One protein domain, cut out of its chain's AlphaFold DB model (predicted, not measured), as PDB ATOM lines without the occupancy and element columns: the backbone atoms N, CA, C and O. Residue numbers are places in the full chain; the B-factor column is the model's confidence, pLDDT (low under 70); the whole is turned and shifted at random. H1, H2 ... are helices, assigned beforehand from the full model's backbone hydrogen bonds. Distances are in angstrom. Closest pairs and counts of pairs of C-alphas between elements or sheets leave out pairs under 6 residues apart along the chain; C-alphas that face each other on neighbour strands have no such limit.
ATOM      1  N   ALA A  14      97.942 147.025 232.029       75.38
ATOM      2  CA  ALA A  14      98.808 148.174 231.809       75.38
ATOM      3  C   ALA A  14      99.072 148.437 230.314       75.38
ATOM      4  O   ALA A  14      98.688 149.503 229.840       75.38
ATOM      5  N   GLU A  15      99.621 147.477 229.557       77.62
ATOM      6  CA  GLU A  15      99.960 147.672 228.132       77.62
ATOM      7  C   GLU A  15      98.716 147.966 227.283       77.62
ATOM      8  O   GLU A  15      98.740 148.823 226.398       77.62
ATOM      9  N   LEU A  16      97.587 147.309 227.583       79.81
ATOM     10  CA  LEU A  16      96.325 147.583 226.896       79.81
ATOM     11  C   LEU A  16      95.788 148.984 227.232       79.81
ATOM     12  O   LEU A  16      95.292 149.677 226.341       79.81
ATOM     13  N   THR A  17      95.902 149.433 228.488       81.69
ATOM     14  CA  THR A  17      95.544 150.814 228.850       81.69
ATOM     15  C   THR A  17      96.503 151.844 228.264       81.69
ATOM     16  O   THR A  17      96.033 152.907 227.872       81.69
ATOM     17  N   GLU A  18      97.796 151.537 228.143       84.31
ATOM     18  CA  GLU A  18      98.791 152.410 227.518       84.31
ATOM     19  C   GLU A  18      98.517 152.552 226.021       84.31
ATOM     20  O   GLU A  18      98.379 153.671 225.546       84.31
ATOM     21  N   LEU A  19      98.293 151.456 225.286       87.75
ATOM     22  CA  LEU A  19      97.938 151.516 223.863       87.75
ATOM     23  C   LEU A  19      96.623 152.279 223.620       87.75
ATOM     24  O   LEU A  19      96.528 153.077 222.688       87.75
ATOM     25  N   VAL A  20      95.611 152.075 224.472       87.81
ATOM     26  CA  VAL A  20      94.341 152.816 224.383       87.81
ATOM     27  C   VAL A  20      94.523 154.295 224.745       87.81
ATOM     28  O   VAL A  20      93.897 155.141 224.105       87.81
ATOM     29  N   GLN A  21      95.369 154.636 225.721       91.19
ATOM     30  CA  GLN A  21      95.682 156.030 226.060       91.19
ATOM     31  C   GLN A  21      96.526 156.709 224.977       91.19
ATOM     32  O   GLN A  21      96.191 157.828 224.603       91.19
ATOM     33  N   THR A  22      97.523 156.031 224.406       91.50
ATOM     34  CA  THR A  22      98.319 156.519 223.270       91.50
ATOM     35  C   THR A  22      97.423 156.799 222.072       91.50
ATOM     36  O   THR A  22      97.407 157.928 221.601       91.50
ATOM     37  N   TYR A  23      96.555 155.863 221.670       94.25
ATOM     38  CA  TYR A  23      95.588 156.117 220.593       94.25
ATOM     39  C   TYR A  23      94.646 157.294 220.909       94.25
ATOM     40  O   TYR A  23      94.315 158.094 220.032       94.25
ATOM     41  N   LYS A  24      94.210 157.448 222.168       93.19
ATOM     42  CA  LYS A  24      93.412 158.614 222.589       93.19
ATOM     43  C   LYS A  24      94.212 159.916 222.536       93.19
ATOM     44  O   LYS A  24      93.627 160.941 222.187       93.19
ATOM     45  N   GLN A  25      95.503 159.883 222.849       95.81
ATOM     46  CA  GLN A  25      96.406 161.026 222.780       95.81
ATOM     47  C   GLN A  25      96.692 161.411 221.323       95.81
ATOM     48  O   GLN A  25      96.434 162.552 220.965       95.81
ATOM     49  N   GLU A  26      97.087 160.469 220.463       94.62
ATOM     50  CA  GLU A  26      97.328 160.689 219.027       94.62
ATOM     51  C   GLU A  26      96.086 161.251 218.313       94.62
ATOM     52  O   GLU A  26      96.175 162.225 217.567       94.62
ATOM     53  N   VAL A  27      94.896 160.700 218.588       96.94
ATOM     54  CA  VAL A  27      93.628 161.231 218.051       96.94
ATOM     55  C   VAL A  27      93.312 162.627 218.601       96.94
ATOM     56  O   VAL A  27      92.725 163.439 217.888       96.94
ATOM     57  N   THR A  28      93.695 162.930 219.844       96.12
ATOM     58  CA  THR A  28      93.528 164.276 220.423       96.12
ATOM     59  C   THR A  28      94.501 165.272 219.795       96.12
ATOM     60  O   THR A  28      94.106 166.393 219.489       96.12
ATOM     61  N   GLU A  29      95.739 164.860 219.537       94.69
ATOM     62  CA  GLU A  29      96.799 165.664 218.929       94.69
ATOM     63  C   GLU A  29      96.490 165.993 217.463       94.69
ATOM     64  O   GLU A  29      96.406 167.169 217.109       94.69
ATOM     65  N   ALA A  30      96.141 164.989 216.653       96.81
ATOM     66  CA  ALA A  30      95.678 165.189 215.277       96.81
ATOM     67  C   ALA A  30      94.390 166.040 215.201       96.81
ATOM     68  O   ALA A  30      94.193 166.809 214.257       96.81
ATOM     69  N   ALA A  31      93.507 165.951 216.207       97.44
ATOM     70  CA  ALA A  31      92.356 166.847 216.314       97.44
ATOM     71  C   ALA A  31      92.767 168.287 216.677       97.44
ATOM     72  O   ALA A  31      92.176 169.229 216.147       97.44
ATOM     73  N   CYS A  32      93.775 168.483 217.533       96.38
ATOM     74  CA  CYS A  32      94.330 169.805 217.829       96.38
ATOM     75  C   CYS A  32      94.949 170.455 216.582       96.38
ATOM     76  O   CYS A  32      94.626 171.610 216.303       96.38
ATOM     77  N   GLU A  33      95.757 169.723 215.810       96.25
ATOM     78  CA  GLU A  33      96.328 170.208 214.543       96.25
ATOM     79  C   GLU A  33      95.232 170.616 213.548       96.25
ATOM     80  O   GLU A  33      95.234 171.742 213.047       96.25
ATOM     81  N   LEU A  34      94.229 169.755 213.334       96.88
ATOM     82  CA  LEU A  34      93.102 170.036 212.437       96.88
ATOM     83  C   LEU A  34      92.292 171.276 212.867       96.88
ATOM     84  O   LEU A  34      91.776 172.010 212.018       96.88
ATOM     85  N   ILE A  35      92.189 171.534 214.176       96.31
ATOM     86  CA  ILE A  35      91.552 172.739 214.725       96.31
ATOM     87  C   ILE A  35      92.421 173.986 214.477       96.31
ATOM     88  O   ILE A  35      91.861 175.029 214.124       96.31
ATOM     89  N   CYS A  36      93.753 173.898 214.593       95.75
ATOM     90  CA  CYS A  36      94.676 174.980 214.223       95.75
ATOM     91  C   CYS A  36      94.579 175.323 212.726       95.75
ATOM     92  O   CYS A  36      94.357 176.485 212.380       95.75
ATOM     93  N   ASP A  37      94.627 174.318 211.850       96.50
ATOM     94  CA  ASP A  37      94.489 174.462 210.394       96.50
ATOM     95  C   ASP A  37      93.154 175.115 209.995       96.50
ATOM     96  O   ASP A  37      93.091 176.038 209.169       96.50
ATOM     97  N   TRP A  38      92.056 174.659 210.606       97.19
ATOM     98  CA  TRP A  38      90.732 175.244 210.412       97.19
ATOM     99  C   TRP A  38      90.685 176.704 210.884       97.19
ATOM    100  O   TRP A  38      90.233 177.580 210.136       97.19
ATOM    101  N   ALA A  39      91.190 176.988 212.087       97.06
ATOM    102  CA  ALA A  39      91.214 178.336 212.643       97.06
ATOM    103  C   ALA A  39      92.055 179.284 211.778       97.06
ATOM    104  O   ALA A  39      91.615 180.402 211.503       97.06
ATOM    105  N   GLN A  40      93.198 178.827 211.263       94.75
ATOM    106  CA  GLN A  40      94.044 179.615 210.371       94.75
ATOM    107  C   GLN A  40      93.336 179.987 209.067       94.75
ATOM    108  O   GLN A  40      93.437 181.131 208.611       94.75
ATOM    109  N   LYS A  41      92.559 179.062 208.495       94.75
ATOM    110  CA  LYS A  41      91.797 179.294 207.255       94.75
ATOM    111  C   LYS A  41      90.597 180.225 207.455       94.75
ATOM    112  O   LYS A  41      90.325 181.039 206.574       94.75
ATOM    113  N   ILE A  42      89.897 180.140 208.590       95.44
ATOM    114  CA  ILE A  42      88.699 180.958 208.866       95.44
ATOM    115  C   ILE A  42      89.050 182.342 209.429       95.44
ATOM    116  O   ILE A  42      88.507 183.350 208.977       95.44
ATOM    117  N   LEU A  43      89.972 182.409 210.390       93.50
ATOM    118  CA  LEU A  43      90.362 183.645 211.082       93.50
ATOM    119  C   LEU A  43      91.513 184.380 210.369       93.50
ATOM    120  O   LEU A  43      91.877 185.485 210.767       93.50
ATOM    121  N   LYS A  44      92.055 183.792 209.289       93.44
ATOM    122  CA  LYS A  44      93.096 184.359 208.407       93.44
ATOM    123  C   LYS A  44      94.375 184.761 209.157       93.44
ATOM    124  O   LYS A  44      94.997 185.780 208.850       93.44
ATOM    125  N   ARG A  45      94.745 183.963 210.159       91.94
ATOM    126  CA  ARG A  45      95.844 184.199 211.101       91.94
ATOM    127  C   ARG A  45      96.386 182.852 211.572       91.94
ATOM    128  O   ARG A  45      95.583 182.008 211.932       91.94
ATOM    129  N   SER A  46      97.700 182.642 211.561       91.44
ATOM    130  CA  SER A  46      98.286 181.411 212.104       91.44
ATOM    131  C   SER A  46      98.121 181.337 213.624       91.44
ATOM    132  O   SER A  46      98.161 182.365 214.307       91.44
ATOM    133  N   PHE A  47      97.936 180.120 214.128       93.31
ATOM    134  CA  PHE A  47      97.917 179.792 215.552       93.31
ATOM    135  C   PHE A  47      98.677 178.486 215.728       93.31
ATOM    136  O   PHE A  47      98.302 177.480 215.125       93.31
ATOM    137  N   ASP A  48      99.706 178.496 216.568       90.44
ATOM    138  CA  ASP A  48     100.593 177.341 216.722       90.44
ATOM    139  C   ASP A  48     100.069 176.392 217.819       90.44
ATOM    140  O   ASP A  48     100.527 175.262 217.961       90.44
ATOM    141  N   THR A  49      99.065 176.829 218.597       94.44
ATOM    142  CA  THR A  49      98.371 176.007 219.602       94.44
ATOM    143  C   THR A  49      96.881 176.341 219.715       94.44
ATOM    144  O   THR A  49      96.462 177.495 219.582       94.44
ATOM    145  N   VAL A  50      96.067 175.361 220.126       95.06
ATOM    146  CA  VAL A  50      94.636 175.567 220.446       95.06
ATOM    147  C   VAL A  50      94.429 176.618 221.555       95.06
ATOM    148  O   VAL A  50      93.424 177.330 221.571       95.06
ATOM    149  N   VAL A  51      95.414 176.798 222.443       94.12
ATOM    150  CA  VAL A  51      95.407 177.829 223.498       94.12
ATOM    151  C   VAL A  51      95.554 179.246 222.921       94.12
ATOM    152  O   VAL A  51      95.071 180.212 223.514       94.12
ATOM    153  N   GLU A  52      96.192 179.424 221.764       94.19
ATOM    154  CA  GLU A  52      96.223 180.711 221.049       94.19
ATOM    155  C   GLU A  52      94.906 181.008 220.343       94.19
ATOM    156  O   GLU A  52      94.409 182.127 220.464       94.19
ATOM    157  N   ILE A  53      94.296 180.001 219.708       95.50
ATOM    158  CA  ILE A  53      92.954 180.119 219.117       95.50
ATOM    159  C   ILE A  53      91.955 180.547 220.199       95.50
ATOM    160  O   ILE A  53      91.229 181.525 220.021       95.50
ATOM    161  N   ALA A  54      91.956 179.867 221.350       95.56
ATOM    162  CA  ALA A  54      91.078 180.193 222.470       95.56
ATOM    163  C   ALA A  54      91.296 181.634 222.968       95.56
ATOM    164  O   ALA A  54      90.335 182.397 223.061       95.56
ATOM    165  N   ARG A  55      92.552 182.044 223.211       92.50
ATOM    166  CA  ARG A  55      92.889 183.426 223.609       92.50
ATOM    167  C   ARG A  55      92.421 184.461 222.582       92.50
ATOM    168  O   ARG A  55      91.857 185.479 222.974       92.50
ATOM    169  N   TYR A  56      92.606 184.197 221.292       93.88
ATOM    170  CA  TYR A  56      92.175 185.088 220.214       93.88
ATOM    171  C   TYR A  56      90.646 185.211 220.137       93.88
ATOM    172  O   TYR A  56      90.124 186.323 220.104       93.88
ATOM    173  N   LEU A  57      89.912 184.095 220.195       94.44
ATOM    174  CA  LEU A  57      88.444 184.097 220.181       94.44
ATOM    175  C   LEU A  57      87.844 184.858 221.378       94.44
ATOM    176  O   LEU A  57      86.797 185.492 221.235       94.44
ATOM    177  N   ILE A  58      88.496 184.807 222.546       94.25
ATOM    178  CA  ILE A  58      88.116 185.578 223.745       94.25
ATOM    179  C   ILE A  58      88.408 187.073 223.537       94.25
ATOM    180  O   ILE A  58      87.561 187.916 223.845       94.25
ATOM    181  N   GLN A  59      89.591 187.398 223.006       92.06
ATOM    182  CA  GLN A  59      90.070 188.771 222.821       92.06
ATOM    183  C   GLN A  59      89.287 189.542 221.746       92.06
ATOM    184  O   GLN A  59      89.003 190.722 221.941       92.06
ATOM    185  N   GLU A  60      88.892 188.878 220.659       93.12
ATOM    186  CA  GLU A  60      88.017 189.429 219.611       93.12
ATOM    187  C   GLU A  60      86.520 189.373 219.993       93.12
ATOM    188  O   GLU A  60      85.654 189.700 219.184       93.12
ATOM    189  N   HIS A  61      86.189 188.932 221.216       90.06
ATOM    190  CA  HIS A  61      84.818 188.755 221.721       90.06
ATOM    191  C   HIS A  61      83.914 187.841 220.864       90.06
ATOM    192  O   HIS A  61      82.686 187.913 220.949       90.06
ATOM    193  N   ILE A  62      84.513 186.938 220.080       90.00
ATOM    194  CA  ILE A  62      83.811 185.920 219.281       90.00
ATOM    195  C   ILE A  62      83.206 184.845 220.201       90.00
ATOM    196  O   ILE A  62      82.124 184.327 219.924       90.00
ATOM    197  N   VAL A  63      83.864 184.550 221.328       90.12
ATOM    198  CA  VAL A  63      83.270 183.813 222.456       90.12
ATOM    199  C   VAL A  63      83.067 184.735 223.657       90.12
ATOM    200  O   VAL A  63      83.779 185.722 223.833       90.12
ATOM    201  N   ASN A  64      82.091 184.412 224.510       90.00
ATOM    202  CA  ASN A  64      81.798 185.196 225.710       90.00
ATOM    203  C   ASN A  64      82.994 185.158 226.690       90.00
ATOM    204  O   ASN A  64      83.277 184.086 227.229       90.00
ATOM    205  N   PRO A  65      83.651 186.295 226.997       90.19
ATOM    206  CA  PRO A  65      84.823 186.327 227.876       90.19
ATOM    207  C   PRO A  65      84.505 186.018 229.349       90.19
ATOM    208  O   PRO A  65      85.427 185.873 230.141       90.19
ATOM    209  N   ARG A  66      83.219 185.924 229.727       92.44
ATOM    210  CA  ARG A  66      82.748 185.585 231.083       92.44
ATOM    211  C   ARG A  66      82.323 184.120 231.243       92.44
ATOM    212  O   ARG A  66      81.516 183.812 232.117       92.44
ATOM    213  N   CYS A  67      82.758 183.215 230.363       89.62
ATOM    214  CA  CYS A  67      82.611 181.784 230.627       89.62
ATOM    215  C   CYS A  67      83.815 181.284 231.436       89.62
ATOM    216  O   CYS A  67      84.938 181.738 231.227       89.62
ATOM    217  N   SER A  68      83.604 180.313 232.327       91.75
ATOM    218  CA  SER A  68      84.666 179.786 233.198       91.75
ATOM    219  C   SER A  68      85.874 179.246 232.422       91.75
ATOM    220  O   SER A  68      87.004 179.362 232.878       91.75
ATOM    221  N   GLN A  69      85.663 178.723 231.209       91.44
ATOM    222  CA  GLN A  69      86.747 178.291 230.321       91.44
ATOM    223  C   GLN A  69      87.563 179.472 229.764       91.44
ATOM    224  O   GLN A  69      88.783 179.370 229.651       91.44
ATOM    225  N   ALA A  70      86.932 180.613 229.469       90.94
ATOM    226  CA  ALA A  70      87.638 181.828 229.066       90.94
ATOM    227  C   ALA A  70      88.424 182.439 230.234       90.94
ATOM    228  O   ALA A  70      89.566 182.864 230.053       90.94
ATOM    229  N   GLU A  71      87.850 182.421 231.438       90.81
ATOM    230  CA  GLU A  71      88.528 182.843 232.666       90.81
ATOM    231  C   GLU A  71      89.731 181.937 232.979       90.81
ATOM    232  O   GLU A  71      90.806 182.454 233.280       90.81
ATOM    233  N   LEU A  72      89.605 180.614 232.811       93.25
ATOM    234  CA  LEU A  72      90.713 179.659 232.943       93.25
ATOM    235  C   LEU A  72      91.813 179.892 231.899       93.25
ATOM    236  O   LEU A  72      92.974 180.017 232.277       93.25
ATOM    237  N   VAL A  73      91.478 180.011 230.609       91.00
ATOM    238  CA  VAL A  73      92.459 180.266 229.531       91.00
ATOM    239  C   VAL A  73      93.183 181.605 229.729       91.00
ATOM    240  O   VAL A  73      94.398 181.691 229.539       91.00
ATOM    241  N   THR A  74      92.465 182.640 230.167       88.06
ATOM    242  CA  THR A  74      93.044 183.964 230.455       88.06
ATOM    243  C   THR A  74      93.935 183.923 231.700       88.06
ATOM    244  O   THR A  74      95.056 184.435 231.680       88.06
ATOM    245  N   SER A  75      93.490 183.254 232.768       88.00
ATOM    246  CA  SER A  75      94.257 183.102 234.013       88.00
ATOM    247  C   SER A  75      95.505 182.241 233.819       88.00
ATOM    248  O   SER A  75      96.566 182.585 234.333       88.00
ATOM    249  N   ALA A  76      95.419 181.174 233.021       83.50
ATOM    250  CA  ALA A  76      96.556 180.336 232.654       83.50
ATOM    251  C   ALA A  76      97.612 181.117 231.856       83.50
ATOM    252  O   ALA A  76      98.803 180.889 232.048       83.50
ATOM    253  N   ALA A  77      97.211 182.083 231.023       73.25
ATOM    254  CA  ALA A  77      98.147 182.960 230.315       73.25
ATOM    255  C   ALA A  77      98.825 184.001 231.233       73.25
ATOM    256  O   ALA A  77      99.972 184.373 230.992       73.25
ATOM    257  N   LEU A  78      98.136 184.451 232.288       68.00
ATOM    258  CA  LEU A  78      98.681 185.351 233.315       68.00
ATOM    259  C   LEU A  78      99.602 184.626 234.312       68.00
ATOM    260  O   LEU A  78     100.623 185.184 234.711       68.00
ATOM    261  N   ALA A  79      99.273 183.389 234.690       59.62
ATOM    262  CA  ALA A  79     100.095 182.548 235.562       59.62
ATOM    263  C   ALA A  79     101.282 181.913 234.812       59.62
ATOM    264  O   ALA A  79     102.392 181.860 235.335       59.62
ATOM    265  N   GLY A  80     101.065 181.479 233.569       51.31
ATOM    266  CA  GLY A  80     102.055 180.884 232.666       51.31
ATOM    267  C   GLY A  80     102.905 181.902 231.902       51.31
ATOM    268  O   GLY A  80     103.309 181.638 230.771       51.31
TER     269      GLY A  80
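What this domain is: This is residues 14 to 80 of the 546 residues of the protein "DNA-binding protein RFX5 Regulatory factor X 5" of Larimichthys crocea (UniProt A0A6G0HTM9). Picture one long helix, H1, whose first part, residues 14 to 30, sticks out as a bare arm, while toward its other end the short helix H2 packs on residues 32 to 39 of H1 and a second short helix, H3, packs on H2 alone, apart from H1. The link after H1 folds back so that H2 starts beside Cys 36 of H1 and slants away from it, and H3 crosses H2 on the side away from H1. The printed part has 67 residues, with three named helices in the order H1, H2, H3 and no named strand, and its class is all helix. It is loose, with a radius of gyration of the C-alphas of 14.8 A, and elongated, spanning 44 by 28 by 19 A; the free arm makes much of the length.

Where its parts are: Find C-alpha 14 at (98.808, 148.174, 231.809); from there H1, residues 14 to 43, runs 41.9 A to C-alpha 43 at (90.362, 183.645, 211.082). Next comes H2, residues 50 to 59, 14.2 A long. Last is H3, residues 68 to 79, which runs 15.9 A to C-alpha 79 at (100.095, 182.548, 235.562).

How they stand to each other: Look first at residues 32 to 39, the part of H1 that touches H2; the closest C-alphas, those of Cys 36 and Val 50, are 6.3 A apart. H1 and H2 run the same way at a steep tilt of 41 degrees. H3 touches H2 with residues 70 to 74 alone, and the closest C-alphas, those of Ile 58 and Ala 70, are 6.5 A apart. Their lines are about perpendicular, at 75 degrees. H1 and H3 are apart. In H1, H2 and H3 every O i to N i+4 pair is within hydrogen-bond range.

The domain as a whole: The two C-alphas farthest apart, those of Ala 14 and Glu 60, are 44.4 A from each other. Without residues 14 to 30, which stand free, the body spans 26 by 21 by 16 A. The printed part has no cut, and both links are short. Mean pLDDT of the printed part is 90.3; look for values under 70 at residues 78 to 80.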